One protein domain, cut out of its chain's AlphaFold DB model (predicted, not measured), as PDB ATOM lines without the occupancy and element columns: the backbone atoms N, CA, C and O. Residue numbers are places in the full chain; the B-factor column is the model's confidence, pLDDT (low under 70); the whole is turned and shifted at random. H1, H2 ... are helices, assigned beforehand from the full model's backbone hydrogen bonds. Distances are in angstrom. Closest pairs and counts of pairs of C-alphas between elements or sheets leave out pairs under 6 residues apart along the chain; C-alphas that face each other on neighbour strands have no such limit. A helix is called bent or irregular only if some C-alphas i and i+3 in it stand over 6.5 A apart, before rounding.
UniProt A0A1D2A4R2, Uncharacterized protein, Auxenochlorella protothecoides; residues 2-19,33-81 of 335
ATOM      1  N   ALA A   2     164.146 157.085 187.769       42.59
ATOM      2  CA  ALA A   2     163.302 155.939 187.368       42.59
ATOM      3  C   ALA A   2     163.662 155.350 185.985       42.59
ATOM      4  O   ALA A   2     163.749 154.133 185.837       42.59
ATOM      5  N   GLU A   3     163.949 156.200 184.995       46.09
ATOM      6  CA  GLU A   3     164.403 155.760 183.664       46.09
ATOM      7  C   GLU A   3     165.805 155.138 183.708       46.09
ATOM      8  O   GLU A   3     166.043 154.094 183.107       46.09
ATOM      9  N   GLU A   4     166.709 155.721 184.498       52.38
ATOM     10  CA  GLU A   4     168.061 155.191 184.712       52.38
ATOM     11  C   GLU A   4     168.035 153.824 185.410       52.38
ATOM     12  O   GLU A   4     168.787 152.928 185.034       52.38
ATOM     13  N   ALA A   5     167.129 153.624 186.375       52.12
ATOM     14  CA  ALA A   5     166.943 152.335 187.035       52.12
ATOM     15  C   ALA A   5     166.388 151.267 186.072       52.12
ATOM     16  O   ALA A   5     166.856 150.131 186.083       52.12
ATOM     17  N   SER A   6     165.446 151.628 185.193       52.69
ATOM     18  CA  SER A   6     164.888 150.718 184.179       52.69
ATOM     19  C   SER A   6     165.929 150.315 183.122       52.69
ATOM     20  O   SER A   6     166.107 149.133 182.805       52.69
ATOM     21  N   ALA A   7     166.700 151.288 182.631       65.88
ATOM     22  CA  ALA A   7     167.788 151.043 181.692       65.88
ATOM     23  C   ALA A   7     168.888 150.159 182.307       65.88
ATOM     24  O   ALA A   7     169.363 149.225 181.655       65.88
ATOM     25  N   ALA A   8     169.238 150.384 183.578       66.50
ATOM     26  CA  ALA A   8     170.216 149.571 184.300       66.50
ATOM     27  C   ALA A   8     169.760 148.110 184.468       66.50
ATOM     28  O   ALA A   8     170.550 147.190 184.245       66.50
ATOM     29  N   VAL A   9     168.483 147.876 184.787       67.00
ATOM     30  CA  VAL A   9     167.919 146.519 184.912       67.00
ATOM     31  C   VAL A   9     167.910 145.794 183.563       67.00
ATOM     32  O   VAL A   9     168.282 144.621 183.482       67.00
ATOM     33  N   THR A  10     167.577 146.498 182.480       68.81
ATOM     34  CA  THR A  10     167.544 145.916 181.129       68.81
ATOM     35  C   THR A  10     168.957 145.582 180.633       68.81
ATOM     36  O   THR A  10     169.190 144.520 180.045       68.81
ATOM     37  N   ALA A  11     169.933 146.443 180.932       67.62
ATOM     38  CA  ALA A  11     171.342 146.217 180.623       67.62
ATOM     39  C   ALA A  11     171.926 145.025 181.402       67.62
ATOM     40  O   ALA A  11     172.610 144.186 180.809       67.62
ATOM     41  N   ALA A  12     171.606 144.899 182.695       67.88
ATOM     42  CA  ALA A  12     172.021 143.770 183.527       67.88
ATOM     43  C   ALA A  12     171.420 142.441 183.033       67.88
ATOM     44  O   ALA A  12     172.139 141.450 182.891       67.88
ATOM     45  N   ALA A  13     170.136 142.431 182.664       61.94
ATOM     46  CA  ALA A  13     169.484 141.263 182.070       61.94
ATOM     47  C   ALA A  13     170.093 140.879 180.707       61.94
ATOM     48  O   ALA A  13     170.178 139.697 180.364       61.94
ATOM     49  N   CYS A  14     170.550 141.856 179.916       66.69
ATOM     50  CA  CYS A  14     171.285 141.617 178.670       66.69
ATOM     51  C   CYS A  14     172.688 141.047 178.897       66.69
ATOM     52  O   CYS A  14     173.094 140.133 178.179       66.69
ATOM     53  N   ALA A  15     173.409 141.545 179.900       71.00
ATOM     54  CA  ALA A  15     174.725 141.036 180.272       71.00
ATOM     55  C   ALA A  15     174.659 139.595 180.807       71.00
ATOM     56  O   ALA A  15     175.452 138.758 180.382       71.00
ATOM     57  N   ALA A  16     173.670 139.280 181.648       61.97
ATOM     58  CA  ALA A  16     173.477 137.941 182.203       61.97
ATOM     59  C   ALA A  16     173.216 136.880 181.119       61.97
ATOM     60  O   ALA A  16     173.795 135.800 181.167       61.97
ATOM     61  N   SER A  17     172.415 137.188 180.091       62.88
ATOM     62  CA  SER A  17     172.193 136.234 178.991       62.88
ATOM     63  C   SER A  17     173.400 136.059 178.081       62.88
ATOM     64  O   SER A  17     173.612 134.961 177.579       62.88
ATOM     65  N   ARG A  18     174.209 137.108 177.879       71.75
ATOM     66  CA  ARG A  18     175.480 136.969 177.153       71.75
ATOM     67  C   ARG A  18     176.476 136.102 177.923       71.75
ATOM     68  O   ARG A  18     177.172 135.310 177.304       71.75
ATOM     69  N   ALA A  19     176.510 136.218 179.252       67.62
ATOM     70  CA  ALA A  19     177.343 135.375 180.107       67.62
ATOM     71  C   ALA A  19     176.878 133.908 180.111       67.62
ATOM     72  O   ALA A  19     177.712 133.008 180.084       67.62
ATOM     73  N   ALA A  33     166.504 124.353 179.684       72.94
ATOM     74  CA  ALA A  33     165.610 124.680 180.795       72.94
ATOM     75  C   ALA A  33     165.994 126.009 181.471       72.94
ATOM     76  O   ALA A  33     165.127 126.852 181.710       72.94
ATOM     77  N   MET A  34     167.288 126.246 181.713       74.88
ATOM     78  CA  MET A  34     167.781 127.531 182.222       74.88
ATOM     79  C   MET A  34     167.533 128.668 181.233       74.88
ATOM     80  O   MET A  34     167.113 129.751 181.636       74.88
ATOM     81  N   HIS A  35     167.748 128.438 179.938       76.00
ATOM     82  CA  HIS A  35     167.509 129.456 178.926       76.00
ATOM     83  C   HIS A  35     166.018 129.821 178.844       76.00
ATOM     84  O   HIS A  35     165.690 131.010 178.765       76.00
ATOM     85  N   ALA A  36     165.121 128.835 178.916       75.50
ATOM     86  CA  ALA A  36     163.680 129.058 178.957       75.50
ATOM     87  C   ALA A  36     163.264 129.857 180.202       75.50
ATOM     88  O   ALA A  36     162.496 130.813 180.088       75.50
ATOM     89  N   GLU A  37     163.826 129.538 181.370       78.56
ATOM     90  CA  GLU A  37     163.525 130.250 182.614       78.56
ATOM     91  C   GLU A  37     164.057 131.691 182.605       78.56
ATOM     92  O   GLU A  37     163.352 132.618 183.000       78.56
ATOM     93  N   VAL A  38     165.252 131.926 182.055       82.44
ATOM     94  CA  VAL A  38     165.795 133.281 181.867       82.44
ATOM     95  C   VAL A  38     164.928 134.102 180.911       82.44
ATOM     96  O   VAL A  38     164.700 135.288 181.157       82.44
ATOM     97  N   GLN A  39     164.405 133.499 179.840       76.31
ATOM     98  CA  GLN A  39     163.482 134.193 178.937       76.31
ATOM     99  C   GLN A  39     162.132 134.474 179.605       76.31
ATOM    100  O   GLN A  39     161.591 135.569 179.441       76.31
ATOM    101  N   ARG A  40     161.618 133.541 180.418       84.81
ATOM    102  CA  ARG A  40     160.403 133.739 181.220       84.81
ATOM    103  C   ARG A  40     160.566 134.901 182.200       84.81
ATOM    104  O   ARG A  40     159.725 135.797 182.223       84.81
ATOM    105  N   LEU A  41     161.668 134.925 182.952       80.75
ATOM    106  CA  LEU A  41     161.991 135.994 183.901       80.75
ATOM    107  C   LEU A  41     162.177 137.341 183.196       80.75
ATOM    108  O   LEU A  41     161.663 138.349 183.669       80.75
ATOM    109  N   ARG A  42     162.837 137.377 182.033       79.25
ATOM    110  CA  ARG A  42     162.931 138.595 181.210       79.25
ATOM    111  C   ARG A  42     161.564 139.119 180.805       79.25
ATOM    112  O   ARG A  42     161.314 140.311 180.938       79.25
ATOM    113  N   HIS A  43     160.681 138.240 180.339       79.38
ATOM    114  CA  HIS A  43     159.339 138.642 179.939       79.38
ATOM    115  C   HIS A  43     158.540 139.186 181.132       79.38
ATOM    116  O   HIS A  43     157.882 140.215 181.008       79.38
ATOM    117  N   GLN A  44     158.670 138.562 182.308       81.56
ATOM    118  CA  GLN A  44     158.055 139.041 183.551       81.56
ATOM    119  C   GLN A  44     158.607 140.397 183.998       81.56
ATOM    120  O   GLN A  44     157.834 141.269 184.379       81.56
ATOM    121  N   VAL A  45     159.922 140.614 183.913       82.62
ATOM    122  CA  VAL A  45     160.538 141.909 184.239       82.62
ATOM    123  C   VAL A  45     160.087 142.995 183.259       82.62
ATOM    124  O   VAL A  45     159.747 144.096 183.690       82.62
ATOM    125  N   CYS A  46     160.018 142.699 181.958       78.25
ATOM    126  CA  CYS A  46     159.490 143.634 180.960       78.25
ATOM    127  C   CYS A  46     158.010 143.970 181.209       78.25
ATOM    128  O   CYS A  46     157.626 145.130 181.117       78.25
ATOM    129  N   ALA A  47     157.189 142.979 181.567       77.81
ATOM    130  CA  ALA A  47     155.784 143.205 181.900       77.81
ATOM    131  C   ALA A  47     155.635 144.078 183.157       77.81
ATOM    132  O   ALA A  47     154.960 145.099 183.115       77.81
ATOM    133  N   LEU A  48     156.352 143.759 184.239       80.81
ATOM    134  CA  LEU A  48     156.298 144.531 185.485       80.81
ATOM    135  C   LEU A  48     156.829 145.964 185.324       80.81
ATOM    136  O   LEU A  48     156.303 146.892 185.932       80.81
ATOM    137  N   THR A  49     157.865 146.172 184.508       79.31
ATOM    138  CA  THR A  49     158.374 147.525 184.215       79.31
ATOM    139  C   THR A  49     157.389 148.334 183.376       79.31
ATOM    140  O   THR A  49     157.207 149.522 183.648       79.31
ATOM    141  N   ALA A  50     156.705 147.703 182.416       76.69
ATOM    142  CA  ALA A  50     155.617 148.335 181.674       76.69
ATOM    143  C   ALA A  50     154.431 148.686 182.591       76.69
ATOM    144  O   ALA A  50     153.932 149.811 182.537       76.69
ATOM    145  N   ASP A  51     154.049 147.779 183.495       80.38
ATOM    146  CA  ASP A  51     152.961 147.986 184.457       80.38
ATOM    147  C   ASP A  51     153.262 149.126 185.446       80.38
ATOM    148  O   ASP A  51     152.358 149.857 185.849       80.38
ATOM    149  N   LEU A  52     154.533 149.324 185.818       82.12
ATOM    150  CA  LEU A  52     154.963 150.391 186.731       82.12
ATOM    151  C   LEU A  52     155.131 151.762 186.056       82.12
ATOM    152  O   LEU A  52     155.061 152.786 186.741       82.12
ATOM    153  N   ALA A  53     155.307 151.820 184.732       79.00
ATOM    154  CA  ALA A  53     155.534 153.077 184.017       79.00
ATOM    155  C   ALA A  53     154.352 154.056 184.158       79.00
ATOM    156  O   ALA A  53     154.551 155.236 184.462       79.00
ATOM    157  N   ALA A  54     153.118 153.568 184.004       79.38
ATOM    158  CA  ALA A  54     151.916 154.399 184.100       79.38
ATOM    159  C   ALA A  54     151.660 154.951 185.525       79.38
ATOM    160  O   ALA A  54     151.462 156.163 185.658       79.38
ATOM    161  N   PRO A  55     151.729 154.150 186.609       83.19
ATOM    162  CA  PRO A  55     151.679 154.653 187.984       83.19
ATOM    163  C   PRO A  55     152.768 155.687 188.295       83.19
ATOM    164  O   PRO A  55     152.494 156.686 188.964       83.19
ATOM    165  N   CYS A  56     153.994 155.482 187.801       84.81
ATOM    166  CA  CYS A  56     155.093 156.427 187.998       84.81
ATOM    167  C   CYS A  56     154.834 157.765 187.293       84.81
ATOM    168  O   CYS A  56     155.018 158.817 187.911       84.81
ATOM    169  N   ALA A  57     154.351 157.739 186.048       87.44
ATOM    170  CA  ALA A  57     153.961 158.945 185.319       87.44
ATOM    171  C   ALA A  57     152.801 159.679 186.013       87.44
ATOM    172  O   ALA A  57     152.857 160.894 186.195       87.44
ATOM    173  N   ALA A  58     151.791 158.945 186.491       88.56
ATOM    174  CA  ALA A  58     150.675 159.517 187.244       88.56
ATOM    175  C   ALA A  58     151.135 160.167 188.563       88.56
ATOM    176  O   ALA A  58     150.676 161.253 188.916       88.56
ATOM    177  N   CYS A  59     152.076 159.546 189.280       91.31
ATOM    178  CA  CYS A  59     152.678 160.141 190.474       91.31
ATOM    179  C   CYS A  59     153.469 161.413 190.149       91.31
ATOM    180  O   CYS A  59     153.397 162.380 190.905       91.31
ATOM    181  N   ALA A  60     154.215 161.425 189.043       91.12
ATOM    182  CA  ALA A  60     154.964 162.600 188.606       91.12
ATOM    183  C   ALA A  60     154.029 163.764 188.244       91.12
ATOM    184  O   ALA A  60     154.243 164.877 188.721       91.12
ATOM    185  N   ALA A  61     152.950 163.494 187.501       92.00
ATOM    186  CA  ALA A  61     151.932 164.490 187.170       92.00
ATOM    187  C   ALA A  61     151.276 165.074 188.432       92.00
ATOM    188  O   ALA A  61     151.247 166.289 188.606       92.00
ATOM    189  N   ARG A  62     150.867 164.221 189.382       93.88
ATOM    190  CA  ARG A  62     150.288 164.679 190.659       93.88
ATOM    191  C   ARG A  62     151.253 165.512 191.500       93.88
ATOM    192  O   ARG A  62     150.820 166.418 192.203       93.88
ATOM    193  N   ARG A  63     152.557 165.219 191.459       95.06
ATOM    194  CA  ARG A  63     153.572 166.050 192.132       95.06
ATOM    195  C   ARG A  63     153.696 167.419 191.472       95.06
ATOM    196  O   ARG A  63     153.780 168.404 192.192       95.06
ATOM    197  N   ALA A  64     153.668 167.480 190.142       94.31
ATOM    198  CA  ALA A  64     153.691 168.747 189.418       94.31
ATOM    199  C   ALA A  64     152.447 169.598 189.724       94.31
ATOM    200  O   ALA A  64     152.581 170.775 190.037       94.31
ATOM    201  N   GLU A  65     151.256 168.990 189.737       97.25
ATOM    202  CA  GLU A  65     150.011 169.661 190.142       97.25
ATOM    203  C   GLU A  65     150.073 170.166 191.592       97.25
ATOM    204  O   GLU A  65     149.653 171.282 191.883       97.25
ATOM    205  N   ALA A  66     150.625 169.371 192.514       96.25
ATOM    206  CA  ALA A  66     150.774 169.781 193.905       96.25
ATOM    207  C   ALA A  66     151.733 170.973 194.069       96.25
ATOM    208  O   ALA A  66     151.475 171.841 194.902       96.25
ATOM    209  N   GLU A  67     152.818 171.032 193.292       97.00
ATOM    210  CA  GLU A  67     153.728 172.183 193.300       97.00
ATOM    211  C   GLU A  67     153.101 173.431 192.668       97.00
ATOM    212  O   GLU A  67     153.223 174.516 193.232       97.00
ATOM    213  N   ASP A  68     152.353 173.294 191.568       97.69
ATOM    214  CA  ASP A  68     151.597 174.415 190.990       97.69
ATOM    215  C   ASP A  68     150.600 174.997 192.004       97.69
ATOM    216  O   ASP A  68     150.555 176.207 192.239       97.69
ATOM    217  N   LEU A  69     149.857 174.129 192.697       97.69
ATOM    218  CA  LEU A  69     148.929 174.550 193.745       97.69
ATOM    219  C   LEU A  69     149.643 175.233 194.919       97.69
ATOM    220  O   LEU A  69     149.111 176.202 195.461       97.69
ATOM    221  N   ARG A  70     150.843 174.776 195.303       98.00
ATOM    222  CA  ARG A  70     151.659 175.430 196.342       98.00
ATOM    223  C   ARG A  70     152.094 176.829 195.931       98.00
ATOM    224  O   ARG A  70     151.984 177.750 196.738       98.00
ATOM    225  N   LEU A  71     152.551 177.002 194.692       97.81
ATOM    226  CA  LEU A  71     152.949 178.310 194.169       97.81
ATOM    227  C   LEU A  71     151.757 179.273 194.132       97.81
ATOM    228  O   LEU A  71     151.850 180.388 194.641       97.81
ATOM    229  N   ARG A  72     150.604 178.814 193.637       97.81
ATOM    230  CA  ARG A  72     149.369 179.613 193.602       97.81
ATOM    231  C   ARG A  72     148.867 179.989 194.997       97.81
ATOM    232  O   ARG A  72     148.353 181.093 195.178       97.81
ATOM    233  N   LEU A  73     149.013 179.099 195.981       97.62
ATOM    234  CA  LEU A  73     148.692 179.398 197.377       97.62
ATOM    235  C   LEU A  73     149.611 180.499 197.926       97.62
ATOM    236  O   LEU A  73     149.117 181.475 198.481       97.62
ATOM    237  N   ALA A  74     150.923 180.391 197.703       96.44
ATOM    238  CA  ALA A  74     151.886 181.395 198.152       96.44
ATOM    239  C   ALA A  74     151.624 182.777 197.522       96.44
ATOM    240  O   ALA A  74     151.698 183.806 198.198       96.44
ATOM    241  N   GLU A  75     151.261 182.821 196.239       97.56
ATOM    242  CA  GLU A  75     150.862 184.061 195.564       97.56
ATOM    243  C   GLU A  75     149.585 184.666 196.161       97.56
ATOM    244  O   GLU A  75     149.511 185.885 196.361       97.56
ATOM    245  N   ALA A  76     148.592 183.827 196.474       95.94
ATOM    246  CA  ALA A  76     147.344 184.252 197.096       95.94
ATOM    247  C   ALA A  76     147.572 184.808 198.510       95.94
ATOM    248  O   ALA A  76     147.063 185.884 198.824       95.94
ATOM    249  N   GLU A  77     148.388 184.143 199.327       97.19
ATOM    250  CA  GLU A  77     148.761 184.604 200.670       97.19
ATOM    251  C   GLU A  77     149.518 185.937 200.617       97.19
ATOM    252  O   GLU A  77     149.215 186.866 201.368       97.19
ATOM    253  N   ALA A  78     150.456 186.087 199.678       96.19
ATOM    254  CA  ALA A  78     151.167 187.347 199.483       96.19
ATOM    255  C   ALA A  78     150.223 188.480 199.036       96.19
ATOM    256  O   ALA A  78     150.366 189.626 199.474       96.19
ATOM    257  N   ALA A  79     149.252 188.184 198.167       96.81
ATOM    258  CA  ALA A  79     148.235 189.147 197.751       96.81
ATOM    259  C   ALA A  79     147.298 189.533 198.903       96.81
ATOM    260  O   ALA A  79     146.961 190.710 199.049       96.81
ATOM    261  N   GLU A  80     146.915 188.574 199.743       96.00
ATOM    262  CA  GLU A  80     146.124 188.828 200.942       96.00
ATOM    263  C   GLU A  80     146.890 189.690 201.950       96.00
ATOM    264  O   GLU A  80     146.338 190.667 202.455       96.00
ATOM    265  N   GLY A  81     148.175 189.405 202.179       96.06
ATOM    266  CA  GLY A  81     149.040 190.227 203.026       96.06
ATOM    267  C   GLY A  81     149.104 191.683 202.557       96.06
ATOM    268  O   GLY A  81     148.928 192.598 203.361       96.06
TER     269      GLY A  81
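What this domain is: This is residues 2 to 19 and 33 to 81 of the 335 residues of an uncharacterized protein of Auxenochlorella protothecoides (UniProt A0A1D2A4R2). A long, gently bent helix, H2, makes the length of a rod, and a shorter helix, H1, lies side by side with its first arm, H2a; residues 57 to 81 of H2 stick out alone. The printed part has 67 residues with two named helices, H1 then H2, and no named strand: all helix. It is extended, with a radius of gyration of the C-alphas of 20.7 A and spans of 71 by 18 by 8 A.

How they stand to each other: H2, residues 33 to 81, was assigned as one helix by its hydrogen bonds but is bent: C-alphas 51 and 54 are 6.5 A apart. Its arms, H2a at residues 33 to 51 and H2b at residues 54 to 81, stand at a shallow tilt of 25 degrees. H1, residues 2 to 19, only just touches H2a, with 3 pairs of C-alphas within 8 A, the closest being Ala 13 and Arg 42 at 7.1 A. They run opposite ways at a shallow tilt of 9 degrees. H1 and H2b are only just apart, at 8.2 A between closest C-alphas. In H1, H2a and H2b every O i to N i+4 pair is within hydrogen-bond range.

Where its parts are: H2a spans 26.8 A from C-alpha 33 at (165.610, 124.680, 180.795). H2b spans 40.6 A to C-alpha 81 at (149.040, 190.227, 203.026). H1 spans 25.9 A.

The domain as a whole: The C-alphas farthest apart, of Ala 33 and Gly 81, are 71.2 A apart. Residues 20 to 32 are not printed; C-alphas 19 and 33 are 15.9 A apart across the cut. The pLDDT is under 70 at residues 2 to 14, 16 to 17 and 19.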